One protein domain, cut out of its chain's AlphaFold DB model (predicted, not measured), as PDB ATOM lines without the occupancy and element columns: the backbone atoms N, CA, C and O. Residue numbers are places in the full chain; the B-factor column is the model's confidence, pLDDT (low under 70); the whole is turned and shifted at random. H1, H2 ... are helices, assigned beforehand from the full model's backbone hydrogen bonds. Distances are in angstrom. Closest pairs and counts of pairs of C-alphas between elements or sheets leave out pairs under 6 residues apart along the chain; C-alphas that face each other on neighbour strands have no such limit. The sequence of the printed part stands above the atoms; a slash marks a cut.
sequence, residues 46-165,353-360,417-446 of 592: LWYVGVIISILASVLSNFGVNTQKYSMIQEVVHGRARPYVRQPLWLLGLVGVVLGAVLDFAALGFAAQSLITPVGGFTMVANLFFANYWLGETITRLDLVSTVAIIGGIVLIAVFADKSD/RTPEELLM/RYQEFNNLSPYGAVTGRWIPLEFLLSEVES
ATOM      1  N   LEU A  46      -3.599  34.409  -1.169       84.31
ATOM      2  CA  LEU A  46      -2.759  34.816  -2.310       84.31
ATOM      3  C   LEU A  46      -2.542  33.735  -3.392       84.31
ATOM      4  O   LEU A  46      -1.750  33.944  -4.314       84.31
ATOM      5  N   TRP A  47      -3.270  32.612  -3.364       86.69
ATOM      6  CA  TRP A  47      -3.181  31.555  -4.383       86.69
ATOM      7  C   TRP A  47      -3.390  32.092  -5.805       86.69
ATOM      8  O   TRP A  47      -2.726  31.642  -6.741       86.69
ATOM      9  N   TYR A  48      -4.260  33.095  -5.977       90.06
ATOM     10  CA  TYR A  48      -4.498  33.733  -7.272       90.06
ATOM     11  C   TYR A  48      -3.271  34.517  -7.763       90.06
ATOM     12  O   TYR A  48      -3.025  34.558  -8.967       90.06
ATOM     13  N   VAL A  49      -2.458  35.074  -6.858       91.31
ATOM     14  CA  VAL A  49      -1.171  35.702  -7.194       91.31
ATOM     15  C   VAL A  49      -0.195  34.643  -7.704       91.31
ATOM     16  O   VAL A  49       0.410  34.845  -8.753       91.31
ATOM     17  N   GLY A  50      -0.114  33.478  -7.050       91.25
ATOM     18  CA  GLY A  50       0.673  32.339  -7.542       91.25
ATOM     19  C   GLY A  50       0.255  31.889  -8.948       91.25
ATOM     20  O   GLY A  50       1.101  31.734  -9.831       91.25
ATOM     21  N   VAL A  51      -1.053  31.753  -9.196       92.56
ATOM     22  CA  VAL A  51      -1.601  31.402 -10.520       92.56
ATOM     23  C   VAL A  51      -1.259  32.463 -11.575       92.56
ATOM     24  O   VAL A  51      -0.788  32.111 -12.656       92.56
ATOM     25  N   ILE A  52      -1.432  33.755 -11.271       94.06
ATOM     26  CA  ILE A  52      -1.088  34.857 -12.186       94.06
ATOM     27  C   ILE A  52       0.418  34.867 -12.489       94.06
ATOM     28  O   ILE A  52       0.801  34.986 -13.653       94.06
ATOM     29  N   ILE A  53       1.272  34.690 -11.475       94.50
ATOM     30  CA  ILE A  53       2.729  34.631 -11.646       94.50
ATOM     31  C   ILE A  53       3.125  33.457 -12.552       94.50
ATOM     32  O   ILE A  53       3.914  33.672 -13.467       94.50
ATOM     33  N   SER A  54       2.563  32.253 -12.378       92.62
ATOM     34  CA  SER A  54       2.903  31.100 -13.234       92.62
ATOM     35  C   SER A  54       2.359  31.224 -14.672       92.62
ATOM     36  O   SER A  54       3.003  30.783 -15.626       92.62
ATOM     37  N   ILE A  55       1.229  31.914 -14.883       93.44
ATOM     38  CA  ILE A  55       0.765  32.270 -16.238       93.44
ATOM     39  C   ILE A  55       1.740  33.261 -16.897       93.44
ATOM     40  O   ILE A  55       2.135  33.061 -18.047       93.44
ATOM     41  N   LEU A  56       2.183  34.297 -16.177       94.81
ATOM     42  CA  LEU A  56       3.178  35.258 -16.671       94.81
ATOM     43  C   LEU A  56       4.539  34.591 -16.936       94.81
ATOM     44  O   LEU A  56       5.155  34.852 -17.970       94.81
ATOM     45  N   ALA A  57       4.971  33.687 -16.055       91.38
ATOM     46  CA  ALA A  57       6.164  32.861 -16.212       91.38
ATOM     47  C   ALA A  57       6.090  31.998 -17.477       91.38
ATOM     48  O   ALA A  57       6.993  32.047 -18.316       91.38
ATOM     49  N   SER A  58       4.967  31.295 -17.669       88.62
ATOM     50  CA  SER A  58       4.676  30.492 -18.859       88.62
ATOM     51  C   SER A  58       4.741  31.331 -20.140       88.62
ATOM     52  O   SER A  58       5.377  30.925 -21.114       88.62
ATOM     53  N   VAL A  59       4.131  32.523 -20.163       91.19
ATOM     54  CA  VAL A  59       4.182  33.430 -21.325       91.19
ATOM     55  C   VAL A  59       5.613  33.894 -21.604       91.19
ATOM     56  O   VAL A  59       6.081  33.788 -22.738       91.19
ATOM     57  N   LEU A  60       6.331  34.365 -20.584       91.38
ATOM     58  CA  LEU A  60       7.675  34.929 -20.726       91.38
ATOM     59  C   LEU A  60       8.726  33.873 -21.112       91.38
ATOM     60  O   LEU A  60       9.582  34.130 -21.961       91.38
ATOM     61  N   SER A  61       8.614  32.668 -20.551       85.69
ATOM     62  CA  SER A  61       9.447  31.516 -20.900       85.69
ATOM     63  C   SER A  61       9.252  31.117 -22.368       85.69
ATOM     64  O   SER A  61      10.226  30.962 -23.107       85.69
ATOM     65  N   ASN A  62       8.004  31.056 -22.853       85.62
ATOM     66  CA  ASN A  62       7.725  30.715 -24.253       85.62
ATOM     67  C   ASN A  62       8.075  31.824 -25.244       85.62
ATOM     68  O   ASN A  62       8.524  31.513 -26.351       85.62
ATOM     69  N   PHE A  63       7.932  33.093 -24.858       87.81
ATOM     70  CA  PHE A  63       8.506  34.209 -25.606       87.81
ATOM     71  C   PHE A  63      10.027  34.032 -25.739       87.81
ATOM     72  O   PHE A  63      10.569  34.128 -26.841       87.81
ATOM     73  N   GLY A  64      10.703  33.687 -24.639       85.06
ATOM     74  CA  GLY A  64      12.137  33.416 -24.608       85.06
ATOM     75  C   GLY A  64      12.566  32.291 -25.553       85.06
ATOM     76  O   GLY A  64      13.369  32.520 -26.466       85.06
ATOM     77  N   VAL A  65      11.967  31.104 -25.402       76.94
ATOM     78  CA  VAL A  65      12.258  29.924 -26.237       76.94
ATOM     79  C   VAL A  65      12.001  30.201 -27.719       76.94
ATOM     80  O   VAL A  65      12.837  29.854 -28.555       76.94
ATOM     81  N   ASN A  66      10.875  30.822 -28.084       80.81
ATOM     82  CA  ASN A  66      10.556  31.050 -29.497       80.81
ATOM     83  C   ASN A  66      11.413  32.172 -30.117       80.81
ATOM     84  O   ASN A  66      11.834  32.038 -31.266       80.81
ATOM     85  N   THR A  67      11.817  33.184 -29.337       84.50
ATOM     86  CA  THR A  67      12.832  34.173 -29.759       84.50
ATOM     87  C   THR A  67      14.190  33.504 -30.022       84.50
ATOM     88  O   THR A  67      14.855  33.807 -31.015       84.50
ATOM     89  N   GLN A  68      14.597  32.540 -29.187       82.44
ATOM     90  CA  GLN A  68      15.831  31.769 -29.386       82.44
ATOM     91  C   GLN A  68      15.760  30.837 -30.602       82.44
ATOM     92  O   GLN A  68      16.706  30.825 -31.394       82.44
ATOM     93  N   LYS A  69      14.643  30.115 -30.800       74.88
ATOM     94  CA  LYS A  69      14.390  29.325 -32.024       74.88
ATOM     95  C   LYS A  69      14.568  30.197 -33.270       74.88
ATOM     96  O   LYS A  69      15.346  29.856 -34.158       74.88
ATOM     97  N   TYR A  70      13.903  31.352 -33.298       79.25
ATOM     98  CA  TYR A  70      13.957  32.288 -34.416       79.25
ATOM     99  C   TYR A  70      15.353  32.872 -34.659       79.25
ATOM    100  O   TYR A  70      15.773  32.961 -35.809       79.25
ATOM    101  N   SER A  71      16.107  33.207 -33.605       85.06
ATOM    102  CA  SER A  71      17.489  33.700 -33.733       85.06
ATOM    103  C   SER A  71      18.384  32.720 -34.506       85.06
ATOM    104  O   SER A  71      19.168  33.136 -35.358       85.06
ATOM    105  N   MET A  72      18.229  31.412 -34.271       77.31
ATOM    106  CA  MET A  72      18.969  30.390 -35.019       77.31
ATOM    107  C   MET A  72      18.445  30.215 -36.447       77.31
ATOM    108  O   MET A  72      19.250  30.106 -37.368       77.31
ATOM    109  N   ILE A  73      17.119  30.213 -36.646       76.19
ATOM    110  CA  ILE A  73      16.508  30.136 -37.986       76.19
ATOM    111  C   ILE A  73      16.992  31.310 -38.849       76.19
ATOM    112  O   ILE A  73      17.416  31.095 -39.982       76.19
ATOM    113  N   GLN A  74      17.036  32.530 -38.301       78.81
ATOM    114  CA  GLN A  74      17.596  33.692 -38.991       78.81
ATOM    115  C   GLN A  74      19.068  33.505 -39.368       78.81
ATOM    116  O   GLN A  74      19.441  33.868 -40.481       78.81
ATOM    117  N   GLU A  75      19.920  32.984 -38.482       80.69
ATOM    118  CA  GLU A  75      21.330  32.755 -38.825       80.69
ATOM    119  C   GLU A  75      21.463  31.748 -39.982       80.69
ATOM    120  O   GLU A  75      22.178  32.040 -40.939       80.69
ATOM    121  N   VAL A  76      20.687  30.654 -39.981       76.31
ATOM    122  CA  VAL A  76      20.642  29.679 -41.093       76.31
ATOM    123  C   VAL A  76      20.164  30.320 -42.401       76.31
ATOM    124  O   VAL A  76      20.846  30.194 -43.416       76.31
ATOM    125  N   VAL A  77      19.037  31.045 -42.382       75.38
ATOM    126  CA  VAL A  77      18.461  31.732 -43.561       75.38
ATOM    127  C   VAL A  77      19.465  32.704 -44.187       75.38
ATOM    128  O   VAL A  77      19.617  32.746 -45.403       75.38
ATOM    129  N   HIS A  78      20.198  33.456 -43.361       77.56
ATOM    130  CA  HIS A  78      21.185  34.432 -43.826       77.56
ATOM    131  C   HIS A  78      22.590  33.840 -44.073       77.56
ATOM    132  O   HIS A  78      23.539  34.606 -44.258       77.56
ATOM    133  N   GLY A  79      22.763  32.513 -44.021       74.31
ATOM    134  CA  GLY A  79      24.060  31.849 -44.220       74.31
ATOM    135  C   GLY A  79      25.128  32.212 -43.177       74.31
ATOM    136  O   GLY A  79      26.325  32.131 -43.453       74.31
ATOM    137  N   ARG A  80      24.716  32.658 -41.985       75.75
ATOM    138  CA  ARG A  80      25.603  33.068 -40.891       75.75
ATOM    139  C   ARG A  80      25.740  31.948 -39.859       75.75
ATOM    140  O   ARG A  80      24.827  31.164 -39.633       75.75
ATOM    141  N   ALA A  81      26.900  31.891 -39.210       73.44
ATOM    142  CA  ALA A  81      27.221  30.887 -38.196       73.44
ATOM    143  C   ALA A  81      27.797  31.541 -36.929       73.44
ATOM    144  O   ALA A  81      28.885  31.190 -36.466       73.44
ATOM    145  N   ARG A  82      27.120  32.563 -36.381       76.88
ATOM    146  CA  ARG A  82      27.572  33.208 -35.138       76.88
ATOM    147  C   ARG A  82      27.340  32.276 -33.942       76.88
ATOM    148  O   ARG A  82      26.221  31.782 -33.785       76.88
ATOM    149  N   PRO A  83      28.331  32.101 -33.042       77.31
ATOM    150  CA  PRO A  83      28.113  31.448 -31.754       77.31
ATOM    151  C   PRO A  83      26.936  32.077 -31.005       77.31
ATOM    152  O   PRO A  83      26.749  33.292 -31.065       77.31
ATOM    153  N   TYR A  84      26.179  31.265 -30.271       75.25
ATOM    154  CA  TYR A  84      24.953  31.669 -29.573       75.25
ATOM    155  C   TYR A  84      25.156  32.885 -28.643       75.25
ATOM    156  O   TYR A  84      24.391  33.843 -28.712       75.25
ATOM    157  N   VAL A  85      26.273  32.947 -27.904       79.56
ATOM    158  CA  VAL A  85      26.663  34.114 -27.072       79.56
ATOM    159  C   VAL A  85      26.926  35.417 -27.852       79.56
ATOM    160  O   VAL A  85      27.131  36.465 -27.248       79.56
ATOM    161  N   ARG A  86      26.954  35.381 -29.191       80.00
ATOM    162  CA  ARG A  86      27.097  36.550 -30.085       80.00
ATOM    163  C   ARG A  86      25.818  36.859 -30.877       80.00
ATOM    164  O   ARG A  86      25.843  37.717 -31.762       80.00
ATOM    165  N   GLN A  87      24.714  36.177 -30.579       84.50
ATOM    166  CA  GLN A  87      23.399  36.440 -31.156       84.50
ATOM    167  C   GLN A  87      22.554  37.247 -30.144       84.50
ATOM    168  O   GLN A  87      22.166  36.708 -29.108       84.50
ATOM    169  N   PRO A  88      22.248  38.538 -30.389       89.19
ATOM    170  CA  PRO A  88      21.564  39.368 -29.394       89.19
ATOM    171  C   PRO A  88      20.106  38.946 -29.147       89.19
ATOM    172  O   PRO A  88      19.648  39.010 -28.011       89.19
ATOM    173  N   LEU A  89      19.395  38.451 -30.169       87.69
ATOM    174  CA  LEU A  89      18.036  37.906 -30.014       87.69
ATOM    175  C   LEU A  89      18.049  36.626 -29.162       87.69
ATOM    176  O   LEU A  89      17.193  36.438 -28.303       87.69
ATOM    177  N   TRP A  90      19.057  35.773 -29.347       90.00
ATOM    178  CA  TRP A  90      19.252  34.572 -28.537       90.00
ATOM    179  C   TRP A  90      19.477  34.892 -27.050       90.00
ATOM    180  O   TRP A  90      18.886  34.249 -26.181       90.00
ATOM    181  N   LEU A  91      20.288  35.917 -26.755       90.06
ATOM    182  CA  LEU A  91      20.510  36.409 -25.391       90.06
ATOM    183  C   LEU A  91      19.250  37.053 -24.792       90.06
ATOM    184  O   LEU A  91      18.938  36.794 -23.633       90.06
ATOM    185  N   LEU A  92      18.491  37.830 -25.574       91.94
ATOM    186  CA  LEU A  92      17.195  38.372 -25.148       91.94
ATOM    187  C   LEU A  92      16.229  37.247 -24.749       91.94
ATOM    188  O   LEU A  92      15.604  37.309 -23.690       91.94
ATOM    189  N   GLY A  93      16.147  36.187 -25.556       87.56
ATOM    190  CA  GLY A  93      15.315  35.039 -25.215       87.56
ATOM    191  C   GLY A  93      15.836  34.241 -24.013       87.56
ATOM    192  O   GLY A  93      15.031  33.714 -23.251       87.56
ATOM    193  N   LEU A  94      17.155  34.220 -23.767       86.56
ATOM    194  CA  LEU A  94      17.732  33.606 -22.561       86.56
ATOM    195  C   LEU A  94      17.285  34.336 -21.292       86.56
ATOM    196  O   LEU A  94      16.924  33.681 -20.318       86.56
ATOM    197  N   VAL A  95      17.241  35.672 -21.321       91.12
ATOM    198  CA  VAL A  95      16.680  36.474 -20.220       91.12
ATOM    199  C   VAL A  95      15.204  36.131 -19.994       91.12
ATOM    200  O   VAL A  95      14.802  35.955 -18.847       91.12
ATOM    201  N   GLY A  96      14.416  35.952 -21.063       89.12
ATOM    202  CA  GLY A  96      13.017  35.512 -20.970       89.12
ATOM    203  C   GLY A  96      12.850  34.141 -20.299       89.12
ATOM    204  O   GLY A  96      12.060  34.005 -19.369       89.12
ATOM    205  N   VAL A  97      13.640  33.140 -20.704       85.81
ATOM    206  CA  VAL A  97      13.607  31.792 -20.099       85.81
ATOM    207  C   VAL A  97      14.033  31.814 -18.629       85.81
ATOM    208  O   VAL A  97      13.369  31.204 -17.792       85.81
ATOM    209  N   VAL A  98      15.110  32.531 -18.289       87.31
ATOM    210  CA  VAL A  98      15.605  32.620 -16.904       87.31
ATOM    211  C   VAL A  98      14.609  33.350 -16.003       87.31
ATOM    212  O   VAL A  98      14.307  32.860 -14.918       87.31
ATOM    213  N   LEU A  99      14.056  34.484 -16.447       92.00
ATOM    214  CA  LEU A  99      13.075  35.232 -15.659       92.00
ATOM    215  C   LEU A  99      11.746  34.467 -15.532       92.00
ATOM    216  O   LEU A  99      11.156  34.474 -14.457       92.00
ATOM    217  N   GLY A 100      11.326  33.731 -16.568       88.81
ATOM    218  CA  GLY A 100      10.212  32.784 -16.473       88.81
ATOM    219  C   GLY A 100      10.440  31.726 -15.387       88.81
ATOM    220  O   GLY A 100       9.629  31.600 -14.478       88.81
ATOM    221  N   ALA A 101      11.588  31.041 -15.400       88.50
ATOM    222  CA  ALA A 101      11.910  30.021 -14.396       88.50
ATOM    223  C   ALA A 101      11.982  30.571 -12.954       88.50
ATOM    224  O   ALA A 101      11.587  29.884 -12.012       88.50
ATOM    225  N   VAL A 102      12.449  31.813 -12.768       90.31
ATOM    226  CA  VAL A 102      12.438  32.497 -11.460       90.31
ATOM    227  C   VAL A 102      11.009  32.816 -11.003       90.31
ATOM    228  O   VAL A 102      10.706  32.670  -9.820       90.31
ATOM    229  N   LEU A 103      10.122  33.211 -11.921       92.44
ATOM    230  CA  LEU A 103       8.714  33.474 -11.614       92.44
ATOM    231  C   LEU A 103       7.948  32.181 -11.280       92.44
ATOM    232  O   LEU A 103       7.241  32.160 -10.276       92.44
ATOM    233  N   ASP A 104       8.135  31.085 -12.023       91.00
ATOM    234  CA  ASP A 104       7.528  29.785 -11.674       91.00
ATOM    235  C   ASP A 104       8.028  29.261 -10.313       91.00
ATOM    236  O   ASP A 104       7.239  28.741  -9.522       91.00
ATOM    237  N   PHE A 105       9.313  29.453  -9.984       92.62
ATOM    238  CA  PHE A 105       9.838  29.136  -8.650       92.62
ATOM    239  C   PHE A 105       9.185  29.992  -7.550       92.62
ATOM    240  O   PHE A 105       8.829  29.469  -6.495       92.62
ATOM    241  N   ALA A 106       8.977  31.289  -7.799       91.69
ATOM    242  CA  ALA A 106       8.285  32.172  -6.863       91.69
ATOM    243  C   ALA A 106       6.799  31.803  -6.690       91.69
ATOM    244  O   ALA A 106       6.288  31.855  -5.572       91.69
ATOM    245  N   ALA A 107       6.111  31.378  -7.758       92.25
ATOM    246  CA  ALA A 107       4.699  30.982  -7.726       92.25
ATOM    247  C   ALA A 107       4.414  29.823  -6.751       92.25
ATOM    248  O   ALA A 107       3.368  29.814  -6.099       92.25
ATOM    249  N   LEU A 108       5.359  28.885  -6.594       90.94
ATOM    250  CA  LEU A 108       5.271  27.784  -5.622       90.94
ATOM    251  C   LEU A 108       5.205  28.259  -4.159       90.94
ATOM    252  O   LEU A 108       4.740  27.505  -3.310       90.94
ATOM    253  N   GLY A 109       5.650  29.487  -3.868       89.62
ATOM    254  CA  GLY A 109       5.589  30.102  -2.540       89.62
ATOM    255  C   GLY A 109       4.269  30.806  -2.216       89.62
ATOM    256  O   GLY A 109       4.143  31.342  -1.118       89.62
ATOM    257  N   PHE A 110       3.301  30.825  -3.137       88.44
ATOM    258  CA  PHE A 110       1.986  31.455  -2.943       88.44
ATOM    259  C   PHE A 110       0.810  30.462  -3.012       88.44
ATOM    260  O   PHE A 110      -0.334  30.881  -2.861       88.44
ATOM    261  N   ALA A 111       1.044  29.175  -3.312       88.81
ATOM    262  CA  ALA A 111      -0.029  28.224  -3.620       88.81
ATOM    263  C   ALA A 111       0.350  26.734  -3.448       88.81
ATOM    264  O   ALA A 111       1.513  26.342  -3.303       88.81
ATOM    265  N   ALA A 112      -0.659  25.862  -3.529       88.75
ATOM    266  CA  ALA A 112      -0.495  24.413  -3.642       88.75
ATOM    267  C   ALA A 112       0.333  24.021  -4.892       88.75
ATOM    268  O   ALA A 112       0.081  24.525  -5.990       88.75
ATOM    269  N   GLN A 113       1.283  23.079  -4.781       90.38
ATOM    270  CA  GLN A 113       2.031  22.621  -5.969       90.38
ATOM    271  C   GLN A 113       1.145  21.799  -6.917       90.38
ATOM    272  O   GLN A 113       1.352  21.819  -8.135       90.38
ATOM    273  N   SER A 114       0.110  21.147  -6.377       91.00
ATOM    274  CA  SER A 114      -0.964  20.510  -7.147       91.00
ATOM    275  C   SER A 114      -1.854  21.495  -7.922       91.00
ATOM    276  O   SER A 114      -2.530  21.068  -8.856       91.00
ATOM    277  N   LEU A 115      -1.813  22.796  -7.602       92.31
ATOM    278  CA  LEU A 115      -2.453  23.875  -8.366       92.31
ATOM    279  C   LEU A 115      -1.500  24.482  -9.407       92.31
ATOM    280  O   LEU A 115      -1.836  24.547 -10.590       92.31
ATOM    281  N   ILE A 116      -0.295  24.888  -8.992       92.38
ATOM    282  CA  ILE A 116       0.669  25.565  -9.879       92.38
ATOM    283  C   ILE A 116       1.164  24.647 -11.005       92.38
ATOM    284  O   ILE A 116       1.275  25.087 -12.148       92.38
ATOM    285  N   THR A 117       1.403  23.359 -10.741       91.31
ATOM    286  CA  THR A 117       1.975  22.465 -11.768       91.31
ATOM    287  C   THR A 117       1.036  22.252 -12.969       91.31
ATOM    288  O   THR A 117       1.503  22.319 -14.109       91.31
ATOM    289  N   PRO A 118      -0.287  22.065 -12.778       91.00
ATOM    290  CA  PRO A 118      -1.269  22.168 -13.856       91.00
ATOM    291  C   PRO A 118      -1.303  23.516 -14.575       91.00
ATOM    292  O   PRO A 118      -1.345  23.521 -15.804       91.00
ATOM    293  N   VAL A 119      -1.246  24.643 -13.852       90.06
ATOM    294  CA  VAL A 119      -1.220  25.991 -14.456       90.06
ATOM    295  C   VAL A 119      -0.011  26.163 -15.379       90.06
ATOM    296  O   VAL A 119      -0.172  26.684 -16.480       90.06
ATOM    297  N   GLY A 120       1.149  25.602 -15.024       81.44
ATOM    298  CA  GLY A 120       2.322  25.524 -15.903       81.44
ATOM    299  C   GLY A 120       2.062  24.817 -17.246       81.44
ATOM    300  O   GLY A 120       2.778  25.058 -18.217       81.44
ATOM    301  N   GLY A 121       0.994  24.017 -17.373       78.56
ATOM    302  CA  GLY A 121       0.495  23.486 -18.649       78.56
ATOM    303  C   GLY A 121       0.092  24.570 -19.662       78.56
ATOM    304  O   GLY A 121       0.140  24.328 -20.871       78.56
ATOM    305  N   PHE A 122      -0.196  25.794 -19.202       85.31
ATOM    306  CA  PHE A 122      -0.385  26.976 -20.047       85.31
ATOM    307  C   PHE A 122       0.859  27.298 -20.898       85.31
ATOM    308  O   PHE A 122       0.729  27.889 -21.969       85.31
ATOM    309  N   THR A 123       2.048  26.817 -20.513       82.88
ATOM    310  CA  THR A 123       3.267  26.828 -21.345       82.88
ATOM    311  C   THR A 123       3.014  26.266 -22.749       82.88
ATOM    312  O   THR A 123       3.485  26.834 -23.731       82.88
ATOM    313  N   MET A 124       2.230  25.191 -22.887       78.75
ATOM    314  CA  MET A 124       1.932  24.613 -24.206       78.75
ATOM    315  C   MET A 124       1.006  25.506 -25.047       78.75
ATOM    316  O   MET A 124       1.183  25.604 -26.262       78.75
ATOM    317  N   VAL A 125       0.073  26.210 -24.400       82.50
ATOM    318  CA  VAL A 125      -0.833  27.182 -25.036       82.50
ATOM    319  C   VAL A 125      -0.062  28.424 -25.494       82.50
ATOM    320  O   VAL A 125      -0.186  28.849 -26.643       82.50
ATOM    321  N   ALA A 126       0.797  28.965 -24.625       82.25
ATOM    322  CA  ALA A 126       1.675  30.083 -24.949       82.25
ATOM    323  C   ALA A 126       2.642  29.734 -26.096       82.25
ATOM    324  O   ALA A 126       2.823  30.545 -27.005       82.25
ATOM    325  N   ASN A 127       3.212  28.519 -26.117       82.19
ATOM    326  CA  ASN A 127       4.038  28.075 -27.242       82.19
ATOM    327  C   ASN A 127       3.266  28.076 -28.567       82.19
ATOM    328  O   ASN A 127       3.807  28.564 -29.553       82.19
ATOM    329  N   LEU A 128       2.031  27.558 -28.607       81.56
ATOM    330  CA  LEU A 128       1.233  27.515 -29.842       81.56
ATOM    331  C   LEU A 128       1.007  28.924 -30.417       81.56
ATOM    332  O   LEU A 128       1.164  29.133 -31.620       81.56
ATOM    333  N   PHE A 129       0.709  29.902 -29.555       83.44
ATOM    334  CA  PHE A 129       0.556  31.301 -29.960       83.44
ATOM    335  C   PHE A 129       1.858  31.889 -30.532       83.44
ATOM    336  O   PHE A 129       1.857  32.425 -31.643       83.44
ATOM    337  N   PHE A 130       2.982  31.753 -29.816       76.81
ATOM    338  CA  PHE A 130       4.268  32.290 -30.272       76.81
ATOM    339  C   PHE A 130       4.833  31.552 -31.497       76.81
ATOM    340  O   PHE A 130       5.448  32.193 -32.345       76.81
ATOM    341  N   ALA A 131       4.599  30.247 -31.646       71.31
ATOM    342  CA  ALA A 131       4.999  29.484 -32.829       71.31
ATOM    343  C   ALA A 131       4.210  29.919 -34.078       71.31
ATOM    344  O   ALA A 131       4.804  30.166 -35.127       71.31
ATOM    345  N   ASN A 132       2.893  30.117 -33.959       81.19
ATOM    346  CA  ASN A 132       2.084  30.673 -35.045       81.19
ATOM    347  C   ASN A 132       2.521  32.103 -35.410       81.19
ATOM    348  O   ASN A 132       2.739  32.393 -36.581       81.19
ATOM    349  N   TYR A 133       2.681  32.989 -34.420       79.44
ATOM    350  CA  TYR A 133       3.020  34.395 -34.669       79.44
ATOM    351  C   TYR A 133       4.448  34.593 -35.203       79.44
ATOM    352  O   TYR A 133       4.662  35.407 -36.097       79.44
ATOM    353  N   TRP A 134       5.427  33.869 -34.655       72.19
ATOM    354  CA  TRP A 134       6.852  34.160 -34.854       72.19
ATOM    355  C   TRP A 134       7.554  33.174 -35.807       72.19
ATOM    356  O   TRP A 134       8.532  33.538 -36.457       72.19
ATOM    357  N   LEU A 135       7.068  31.931 -35.918       66.31
ATOM    358  CA  LEU A 135       7.581  30.918 -36.857       66.31
ATOM    359  C   LEU A 135       6.617  30.662 -38.036       66.31
ATOM    360  O   LEU A 135       6.951  29.899 -38.942       66.31
ATOM    361  N   GLY A 136       5.430  31.283 -38.051       67.44
ATOM    362  CA  GLY A 136       4.434  31.104 -39.112       67.44
ATOM    363  C   GLY A 136       3.787  29.714 -39.134       67.44
ATOM    364  O   GLY A 136       3.280  29.287 -40.175       67.44
ATOM    365  N   GLU A 137       3.834  28.966 -38.026       74.31
ATOM    366  CA  GLU A 137       3.242  27.627 -37.935       74.31
ATOM    367  C   GLU A 137       1.708  27.684 -37.992       74.31
ATOM    368  O   GLU A 137       1.065  28.360 -37.195       74.31
ATOM    369  N   THR A 138       1.093  26.945 -38.918       77.62
ATOM    370  CA  THR A 138      -0.370  26.926 -39.062       77.62
ATOM    371  C   THR A 138      -1.042  26.168 -37.921       77.62
ATOM    372  O   THR A 138      -0.849  24.955 -37.786       77.62
ATOM    373  N   ILE A 139      -1.893  26.866 -37.166       80.44
ATOM    374  CA  ILE A 139      -2.797  26.276 -36.169       80.44
ATOM    375  C   ILE A 139      -3.858  25.424 -36.881       80.44
ATOM    376  O   ILE A 139      -4.585  25.901 -37.754       80.44
ATOM    377  N   THR A 140      -3.975  24.158 -36.494       86.75
ATOM    378  CA  THR A 140      -5.013  23.238 -36.964       86.75
ATOM    379  C   THR A 140      -6.221  23.229 -36.020       86.75
ATOM    380  O   THR A 140      -6.158  23.648 -34.862       86.75
ATOM    381  N   ARG A 141      -7.349  22.671 -36.484       87.88
ATOM    382  CA  ARG A 141      -8.537  22.467 -35.632       87.88
ATOM    383  C   ARG A 141      -8.253  21.573 -34.420       87.88
ATOM    384  O   ARG A 141      -8.906  21.736 -33.394       87.88
ATOM    385  N   LEU A 142      -7.300  20.642 -34.529       87.94
ATOM    386  CA  LEU A 142      -6.938  19.755 -33.425       87.94
ATOM    387  C   LEU A 142      -6.188  20.514 -32.328       87.94
ATOM    388  O   LEU A 142      -6.463  20.288 -31.154       87.94
ATOM    389  N   ASP A 143      -5.319  21.455 -32.692       85.38
ATOM    390  CA  ASP A 143      -4.556  22.260 -31.729       85.38
ATOM    391  C   ASP A 143      -5.474  23.223 -30.973       85.38
ATOM    392  O   ASP A 143      -5.315  23.406 -29.769       85.38
ATOM    393  N   LEU A 144      -6.493  23.770 -31.651       89.12
ATOM    394  CA  LEU A 144      -7.532  24.589 -31.026       89.12
ATOM    395  C   LEU A 144      -8.360  23.781 -30.011       89.12
ATOM    396  O   LEU A 144      -8.498  24.203 -28.866       89.12
ATOM    397  N   VAL A 145      -8.862  22.599 -30.392       93.12
ATOM    398  CA  VAL A 145      -9.603  21.708 -29.474       93.12
ATOM    399  C   VAL A 145      -8.723  21.267 -28.299       93.12
ATOM    400  O   VAL A 145      -9.172  21.265 -27.155       93.12
ATOM    401  N   SER A 146      -7.451  20.959 -28.560       90.88
ATOM    402  CA  SER A 146      -6.471  20.580 -27.535       90.88
ATOM    403  C   SER A 146      -6.168  21.731 -26.575       90.88
ATOM    404  O   SER A 146      -6.105  21.524 -25.369       90.88
ATOM    405  N   THR A 147      -6.054  22.956 -27.091       91.00
ATOM    406  CA  THR A 147      -5.869  24.185 -26.307       91.00
ATOM    407  C   THR A 147      -7.071  24.464 -25.410       91.00
ATOM    408  O   THR A 147      -6.896  24.715 -24.221       91.00
ATOM    409  N   VAL A 148      -8.294  24.350 -25.941       94.69
ATOM    410  CA  VAL A 148      -9.529  24.491 -25.153       94.69
ATOM    411  C   VAL A 148      -9.610  23.417 -24.062       94.69
ATOM    412  O   VAL A 148      -9.974  23.734 -22.932       94.69
ATOM    413  N   ALA A 149      -9.201  22.175 -24.347       95.31
ATOM    414  CA  ALA A 149      -9.118  21.115 -23.340       95.31
ATOM    415  C   ALA A 149      -8.054  21.399 -22.261       95.31
ATOM    416  O   ALA A 149      -8.341  21.236 -21.078       95.31
ATOM    417  N   ILE A 150      -6.859  21.885 -22.624       92.44
ATOM    418  CA  ILE A 150      -5.827  22.286 -21.649       92.44
ATOM    419  C   ILE A 150      -6.360  23.402 -20.740       92.44
ATOM    420  O   ILE A 150      -6.319  23.256 -19.521       92.44
ATOM    421  N   ILE A 151      -6.916  24.477 -21.308       94.69
ATOM    422  CA  ILE A 151      -7.459  25.609 -20.536       94.69
ATOM    423  C   ILE A 151      -8.617  25.150 -19.639       94.69
ATOM    424  O   ILE A 151      -8.624  25.457 -18.450       94.69
ATOM    425  N   GLY A 152      -9.566  24.372 -20.171       96.06
ATOM    426  CA  GLY A 152     -10.692  23.837 -19.401       96.06
ATOM    427  C   GLY A 152     -10.251  22.920 -18.256       96.06
ATOM    428  O   GLY A 152     -10.784  23.022 -17.154       96.06
ATOM    429  N   GLY A 153      -9.235  22.082 -18.480       96.19
ATOM    430  CA  GLY A 153      -8.620  21.254 -17.444       96.19
ATOM    431  C   GLY A 153      -7.937  22.084 -16.354       96.19
ATOM    432  O   GLY A 153      -8.173  21.840 -15.173       96.19
ATOM    433  N   ILE A 154      -7.159  23.108 -16.731       94.44
ATOM    434  CA  ILE A 154      -6.512  24.041 -15.791       94.44
ATOM    435  C   ILE A 154      -7.550  24.792 -14.949       94.44
ATOM    436  O   ILE A 154      -7.404  24.861 -13.732       94.44
ATOM    437  N   VAL A 155      -8.620  25.312 -15.562       95.12
ATOM    438  CA  VAL A 155      -9.702  26.003 -14.840       95.12
ATOM    439  C   VAL A 155     -10.427  25.046 -13.892       95.12
ATOM    440  O   VAL A 155     -10.644  25.391 -12.732       95.12
ATOM    441  N   LEU A 156     -10.755  23.829 -14.340       95.31
ATOM    442  CA  LEU A 156     -11.446  22.842 -13.507       95.31
ATOM    443  C   LEU A 156     -10.590  22.399 -12.307       95.31
ATOM    444  O   LEU A 156     -11.109  22.235 -11.204       95.31
ATOM    445  N   ILE A 157      -9.273  22.285 -12.497       94.12
ATOM    446  CA  ILE A 157      -8.310  22.098 -11.408       94.12
ATOM    447  C   ILE A 157      -8.298  23.320 -10.486       94.12
ATOM    448  O   ILE A 157      -8.466  23.151  -9.287       94.12
ATOM    449  N   ALA A 158      -8.159  24.544 -11.002       92.06
ATOM    450  CA  ALA A 158      -8.057  25.751 -10.175       92.06
ATOM    451  C   ALA A 158      -9.289  25.990  -9.284       92.06
ATOM    452  O   ALA A 158      -9.159  26.374  -8.118       92.06
ATOM    453  N   VAL A 159     -10.486  25.683  -9.788       92.12
ATOM    454  CA  VAL A 159     -11.724  25.754  -8.999       92.12
ATOM    455  C   VAL A 159     -11.709  24.747  -7.838       92.12
ATOM    456  O   VAL A 159     -12.078  25.118  -6.722       92.12
ATOM    457  N   PHE A 160     -11.220  23.517  -8.041       91.12
ATOM    458  CA  PHE A 160     -11.347  22.427  -7.056       91.12
ATOM    459  C   PHE A 160     -10.077  22.033  -6.287       91.12
ATOM    460  O   PHE A 160     -10.177  21.288  -5.312       91.12
ATOM    461  N   ALA A 161      -8.913  22.561  -6.660       88.12
ATOM    462  CA  ALA A 161      -7.669  22.445  -5.906       88.12
ATOM    463  C   ALA A 161      -7.780  23.087  -4.517       88.12
ATOM    464  O   ALA A 161      -8.610  23.983  -4.301       88.12
ATOM    465  N   ASP A 162      -6.899  22.662  -3.609       80.44
ATOM    466  CA  ASP A 162      -6.675  23.382  -2.360       80.44
ATOM    467  C   ASP A 162      -6.145  24.797  -2.638       80.44
ATOM    468  O   ASP A 162      -5.484  25.064  -3.648       80.44
ATOM    469  N   LYS A 163      -6.503  25.706  -1.736       80.44
ATOM    470  CA  LYS A 163      -6.188  27.134  -1.756       80.44
ATOM    471  C   LYS A 163      -5.480  27.577  -0.473       80.44
ATOM    472  O   LYS A 163      -5.149  28.753  -0.370       80.44
ATOM    473  N   SER A 164      -5.226  26.666   0.474       66.56
ATOM    474  CA  SER A 164      -4.505  26.990   1.703       66.56
ATOM    475  C   SER A 164      -3.025  27.311   1.426       66.56
ATOM    476  O   SER A 164      -2.271  26.485   0.910       66.56
ATOM    477  N   ASP A 165      -2.594  28.530   1.771       64.31
ATOM    478  CA  ASP A 165      -1.170  28.877   1.896       64.31
ATOM    479  C   ASP A 165      -0.712  28.572   3.327       64.31
ATOM    480  O   ASP A 165      -0.636  29.447   4.190       64.31
ATOM    481  N   ARG A 353       6.105  22.346 -38.837       49.53
ATOM    482  CA  ARG A 353       6.785  22.421 -40.138       49.53
ATOM    483  C   ARG A 353       8.264  22.098 -39.978       49.53
ATOM    484  O   ARG A 353       8.890  22.501 -38.998       49.53
ATOM    485  N   THR A 354       8.841  21.394 -40.946       50.09
ATOM    486  CA  THR A 354      10.291  21.179 -40.927       50.09
ATOM    487  C   THR A 354      11.019  22.504 -41.208       50.09
ATOM    488  O   THR A 354      10.490  23.366 -41.913       50.09
ATOM    489  N   PRO A 355      12.263  22.685 -40.723       44.78
ATOM    490  CA  PRO A 355      13.089  23.830 -41.115       44.78
ATOM    491  C   PRO A 355      13.284  23.928 -42.636       44.78
ATOM    492  O   PRO A 355      13.458  25.017 -43.164       44.78
ATOM    493  N   GLU A 356      13.211  22.798 -43.341       44.09
ATOM    494  CA  GLU A 356      13.216  22.707 -44.802       44.09
ATOM    495  C   GLU A 356      11.941  23.307 -45.427       44.09
ATOM    496  O   GLU A 356      12.052  24.156 -46.306       44.09
ATOM    497  N   GLU A 357      10.747  22.973 -44.917       54.88
ATOM    498  CA  GLU A 357       9.475  23.594 -45.334       54.88
ATOM    499  C   GLU A 357       9.477  25.120 -45.086       54.88
ATOM    500  O   GLU A 357       8.995  25.880 -45.922       54.88
ATOM    501  N   LEU A 358      10.068  25.590 -43.979       57.44
ATOM    502  CA  LEU A 358      10.217  27.027 -43.693       57.44
ATOM    503  C   LEU A 358      11.232  27.720 -44.622       57.44
ATOM    504  O   LEU A 358      10.966  28.820 -45.104       57.44
ATOM    505  N   LEU A 359      12.369  27.080 -44.918       57.00
ATOM    506  CA  LEU A 359      13.369  27.593 -45.867       57.00
ATOM    507  C   LEU A 359      12.848  27.629 -47.314       57.00
ATOM    508  O   LEU A 359      13.303  28.464 -48.093       57.00
ATOM    509  N   MET A 360      11.912  26.747 -47.675       58.12
ATOM    510  CA  MET A 360      11.219  26.785 -48.966       58.12
ATOM    511  C   MET A 360      10.246  27.966 -49.038       58.12
ATOM    512  O   MET A 360      10.346  28.756 -49.970       58.12
ATOM    513  N   ARG A 417      25.612  21.163 -42.158       38.22
ATOM    514  CA  ARG A 417      26.139  21.822 -40.956       38.22
ATOM    515  C   ARG A 417      25.022  22.155 -39.974       38.22
ATOM    516  O   ARG A 417      25.236  21.993 -38.788       38.22
ATOM    517  N   TYR A 418      23.827  22.550 -40.416       39.22
ATOM    518  CA  TYR A 418      22.670  22.745 -39.531       39.22
ATOM    519  C   TYR A 418      22.189  21.431 -38.889       39.22
ATOM    520  O   TYR A 418      21.865  21.425 -37.706       39.22
ATOM    521  N   GLN A 419      22.212  20.300 -39.601       37.19
ATOM    522  CA  GLN A 419      21.937  18.978 -39.020       37.19
ATOM    523  C   GLN A 419      23.030  18.547 -38.025       37.19
ATOM    524  O   GLN A 419      22.720  18.059 -36.939       37.19
ATOM    525  N   GLU A 420      24.304  18.773 -38.344       36.91
ATOM    526  CA  GLU A 420      25.438  18.549 -37.434       36.91
ATOM    527  C   GLU A 420      25.392  19.490 -36.215       36.91
ATOM    528  O   GLU A 420      25.698  19.073 -35.101       36.91
ATOM    529  N   PHE A 421      24.925  20.729 -36.385       35.22
ATOM    530  CA  PHE A 421      24.804  21.727 -35.324       35.22
ATOM    531  C   PHE A 421      23.532  21.542 -34.483       35.22
ATOM    532  O   PHE A 421      23.562  21.811 -33.291       35.22
ATOM    533  N   ASN A 422      22.441  20.986 -35.023       34.38
ATOM    534  CA  ASN A 422      21.299  20.513 -34.224       34.38
ATOM    535  C   ASN A 422      21.676  19.316 -33.330       34.38
ATOM    536  O   ASN A 422      21.071  19.131 -32.278       34.38
ATOM    537  N   ASN A 423      22.718  18.552 -33.679       33.50
ATOM    538  CA  ASN A 423      23.328  17.580 -32.763       33.50
ATOM    539  C   ASN A 423      24.221  18.234 -31.679       33.50
ATOM    540  O   ASN A 423      24.765  17.522 -30.838       33.50
ATOM    541  N   LEU A 424      24.361  19.568 -31.682       32.25
ATOM    542  CA  LEU A 424      25.217  20.369 -30.792       32.25
ATOM    543  C   LEU A 424      24.508  21.608 -30.181       32.25
ATOM    544  O   LEU A 424      25.157  22.379 -29.474       32.25
ATOM    545  N   SER A 425      23.211  21.837 -30.444       32.38
ATOM    546  CA  SER A 425      22.517  23.113 -30.162       32.38
ATOM    547  C   SER A 425      21.413  22.990 -29.087       32.38
ATOM    548  O   SER A 425      20.715  21.975 -29.062       32.38
ATOM    549  N   PRO A 426      21.187  23.992 -28.202       35.25
ATOM    550  CA  PRO A 426      20.442  23.779 -26.944       35.25
ATOM    551  C   PRO A 426      18.901  23.633 -26.984       35.25
ATOM    552  O   PRO A 426      18.293  23.560 -25.918       35.25
ATOM    553  N   TYR A 427      18.232  23.666 -28.142       40.97
ATOM    554  CA  TYR A 427      16.847  24.196 -28.224       40.97
ATOM    555  C   TYR A 427      15.677  23.226 -28.216       40.97
ATOM    556  O   TYR A 427      14.520  23.612 -28.399       40.97
ATOM    557  N   GLY A 428      15.943  21.977 -27.893       33.00
ATOM    558  CA  GLY A 428      14.923  20.960 -27.769       33.00
ATOM    559  C   GLY A 428      14.123  20.969 -26.456       33.00
ATOM    560  O   GLY A 428      13.560  19.942 -26.075       33.00
ATOM    561  N   ALA A 429      14.046  22.111 -25.770       34.50
ATOM    562  CA  ALA A 429      13.258  22.280 -24.548       34.50
ATOM    563  C   ALA A 429      11.743  22.121 -24.785       34.50
ATOM    564  O   ALA A 429      11.049  21.529 -23.966       34.50
ATOM    565  N   VAL A 430      11.249  22.603 -25.934       36.72
ATOM    566  CA  VAL A 430       9.830  22.504 -26.341       36.72
ATOM    567  C   VAL A 430       9.648  21.634 -27.598       36.72
ATOM    568  O   VAL A 430       8.554  21.147 -27.859       36.72
ATOM    569  N   THR A 431      10.724  21.376 -28.355       34.62
ATOM    570  CA  THR A 431      10.719  20.561 -29.593       34.62
ATOM    571  C   THR A 431      11.878  19.551 -29.674       34.62
ATOM    572  O   THR A 431      12.299  19.175 -30.761       34.62
ATOM    573  N   GLY A 432      12.391  19.078 -28.534       31.77
ATOM    574  CA  GLY A 432      13.170  17.835 -28.439       31.77
ATOM    575  C   GLY A 432      14.702  17.887 -28.322       31.77
ATOM    576  O   GLY A 432      15.388  17.952 -29.332       31.77
ATOM    577  N   ARG A 433      15.219  17.734 -27.082       30.52
ATOM    578  CA  ARG A 433      16.617  17.493 -26.612       30.52
ATOM    579  C   ARG A 433      17.290  18.670 -25.876       30.52
ATOM    580  O   ARG A 433      17.295  19.798 -26.347       30.52
ATOM    581  N   TRP A 434      17.882  18.380 -24.712       38.81
ATOM    582  CA  TRP A 434      18.649  19.323 -23.879       38.81
ATOM    583  C   TRP A 434      20.146  18.947 -23.838       38.81
ATOM    584  O   TRP A 434      20.554  17.948 -24.434       38.81
ATOM    585  N   ILE A 435      20.957  19.722 -23.107       32.09
ATOM    586  CA  ILE A 435      22.419  19.562 -22.989       32.09
ATOM    587  C   ILE A 435      22.814  18.977 -21.610       32.09
ATOM    588  O   ILE A 435      22.207  19.354 -20.605       32.09
ATOM    589  N   PRO A 436      23.820  18.079 -21.522       32.84
ATOM    590  CA  PRO A 436      24.349  17.579 -20.247       32.84
ATOM    591  C   PRO A 436      25.168  18.608 -19.444       32.84
ATOM    592  O   PRO A 436      25.868  19.450 -20.006       32.84
ATOM    593  N   LEU A 437      25.141  18.482 -18.112       30.34
ATOM    594  CA  LEU A 437      25.764  19.421 -17.166       30.34
ATOM    595  C   LEU A 437      27.286  19.586 -17.352       30.34
ATOM    596  O   LEU A 437      27.818  20.676 -17.159       30.34
ATOM    597  N   GLU A 438      27.974  18.520 -17.766       33.91
ATOM    598  CA  GLU A 438      29.431  18.489 -17.960       33.91
ATOM    599  C   GLU A 438      29.946  19.506 -18.999       33.91
ATOM    600  O   GLU A 438      31.074  19.974 -18.883       33.91
ATOM    601  N   PHE A 439      29.109  19.918 -19.960       32.41
ATOM    602  CA  PHE A 439      29.469  20.923 -20.970       32.41
ATOM    603  C   PHE A 439      29.305  22.370 -20.469       32.41
ATOM    604  O   PHE A 439      30.007  23.270 -20.922       32.41
ATOM    605  N   LEU A 440      28.391  22.610 -19.519       30.27
ATOM    606  CA  LEU A 440      28.259  23.918 -18.865       30.27
ATOM    607  C   LEU A 440      29.386  24.144 -17.854       30.27
ATOM    608  O   LEU A 440      29.918  25.248 -17.773       30.27
ATOM    609  N   LEU A 441      29.768  23.098 -17.116       32.31
ATOM    610  CA  LEU A 441      30.873  23.167 -16.162       32.31
ATOM    611  C   LEU A 441      32.210  23.424 -16.869       32.31
ATOM    612  O   LEU A 441      32.904  24.357 -16.480       32.31
ATOM    613  N   SER A 442      32.524  22.710 -17.956       33.06
ATOM    614  CA  SER A 442      33.786  22.921 -18.684       33.06
ATOM    615  C   SER A 442      33.898  24.309 -19.331       33.06
ATOM    616  O   SER A 442      34.980  24.897 -19.344       33.06
ATOM    617  N   GLU A 443      32.796  24.890 -19.824       37.69
ATOM    618  CA  GLU A 443      32.814  26.264 -20.342       37.69
ATOM    619  C   GLU A 443      32.982  27.287 -19.201       37.69
ATOM    620  O   GLU A 443      33.758  28.233 -19.350       37.69
ATOM    621  N   VAL A 444      32.341  27.088 -18.039       36.28
ATOM    622  CA  VAL A 444      32.536  27.937 -16.843       36.28
ATOM    623  C   VAL A 444      33.974  27.846 -16.321       36.28
ATOM    624  O   VAL A 444      34.591  28.885 -16.088       36.28
ATOM    625  N   GLU A 445      34.539  26.643 -16.211       38.81
ATOM    626  CA  GLU A 445      35.938  26.415 -15.833       38.81
ATOM    627  C   GLU A 445      36.894  27.097 -16.821       38.81
ATOM    628  O   GLU A 445      37.738  27.888 -16.403       38.81
ATOM    629  N   SER A 446      36.704  26.917 -18.135       34.75
ATOM    630  CA  SER A 446      37.567  27.552 -19.146       34.75
ATOM    631  C   SER A 446      37.514  29.085 -19.115       34.75
ATOM    632  O   SER A 446      38.499  29.755 -19.437       34.75
TER     633      SER A 446
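Overview. This is residues 46 to 165, 353 to 360 and 417 to 446 of the 592 residues of the protein "Magnesium transporter NIPA2" of Hondaea fermentalgiana (UniProt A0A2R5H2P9). A flat slab of helices has the long H1 running through its middle, with H2 folded back along one side of it and H4 along the other; H5 lies beyond H4, folded back from it, and the short H3 slants steeply between residues 50 to 55 of H1 and residues 154 to 158 of H5. The short H6 and H7 sit loosely by the last turn of H1, H8 lies loosely by the middle of H1, and H9 sticks out free. The printed part has 158 residues with nine named helices, H1 to H9 in chain order, and no named strand; the class is all helix. It is only just compact, close to loose, with a radius of gyration of the C-alphas of 17.7 A, and it spans 52 by 45 by 22 A.

Arrangement. Begin with H1, residues 47 to 77, the hub, which touches three helices. H2, residues 88 to 107, forms a helical hairpin with it at a shallow tilt of 19 degrees, opposite ways; the closest C-alphas, of Gly 64 and Gly 93, are 3.6 A apart. H4, residues 122 to 135, touches H1 at a shallow tilt of 30 degrees, the same way, closest at the C-alphas of Ser 58 and Thr 123, 4.6 A. H3, residues 113 to 119, touches residues 50 to 55 of H1 alone, at a steep tilt of 47 degrees; the closest C-alphas, of Val 51 and Ile 116, are 6.3 A apart. Farther out, H5, residues 141 to 160, forms a helical hairpin with H4, where the closest C-alphas, of Val 125 and Thr 147, are 6.0 A apart. H5 also touches H3, closest at the C-alphas of Ile 154 and Val 119, 5.8 A, and is apart from H1. Helix packing is mostly aligned, 4 of 5 pairs being at a shallow tilt. H6, residues 355 to 360, H7, residues 417 to 422, and H8, residues 428 to 431, are each close to H1 but not clearly touching, with closest C-alphas 7.0, 7.4 and 7.8 A away. H9, residues 437 to 446, stands free. Every O i to N i+4 pair is within hydrogen-bond range in H1, H2, H4, H5, H6, H7 and H9; H3 has 2 of 3, and H8 is too short for such a pair.

Along the chain. Find C-alpha 47 at (-3.181, 31.555, -4.383); from there H1 runs 44.8 A to C-alpha 77 at (18.461, 31.732, -43.561). H2 and H5 each measure 28.7 A, H4 19.0 A and H9 14.5 A, ending at C-alpha 446, (37.567, 27.552, -19.146).

Size, cuts and confidence. The C-alphas farthest apart, of Gly 79 and Ser 164, are 54.3 A apart. Residues 166 to 352 and 361 to 416 are not printed; the gaps between C-alphas are 43.3 A and 17.6 A. Of the links printed whole, H1 to H2 is short and the others are tight. Mean pLDDT of the printed part is 74.3; residues 135 to 136, 164 to 165, 353 to 360 and 417 to 446 are under 70.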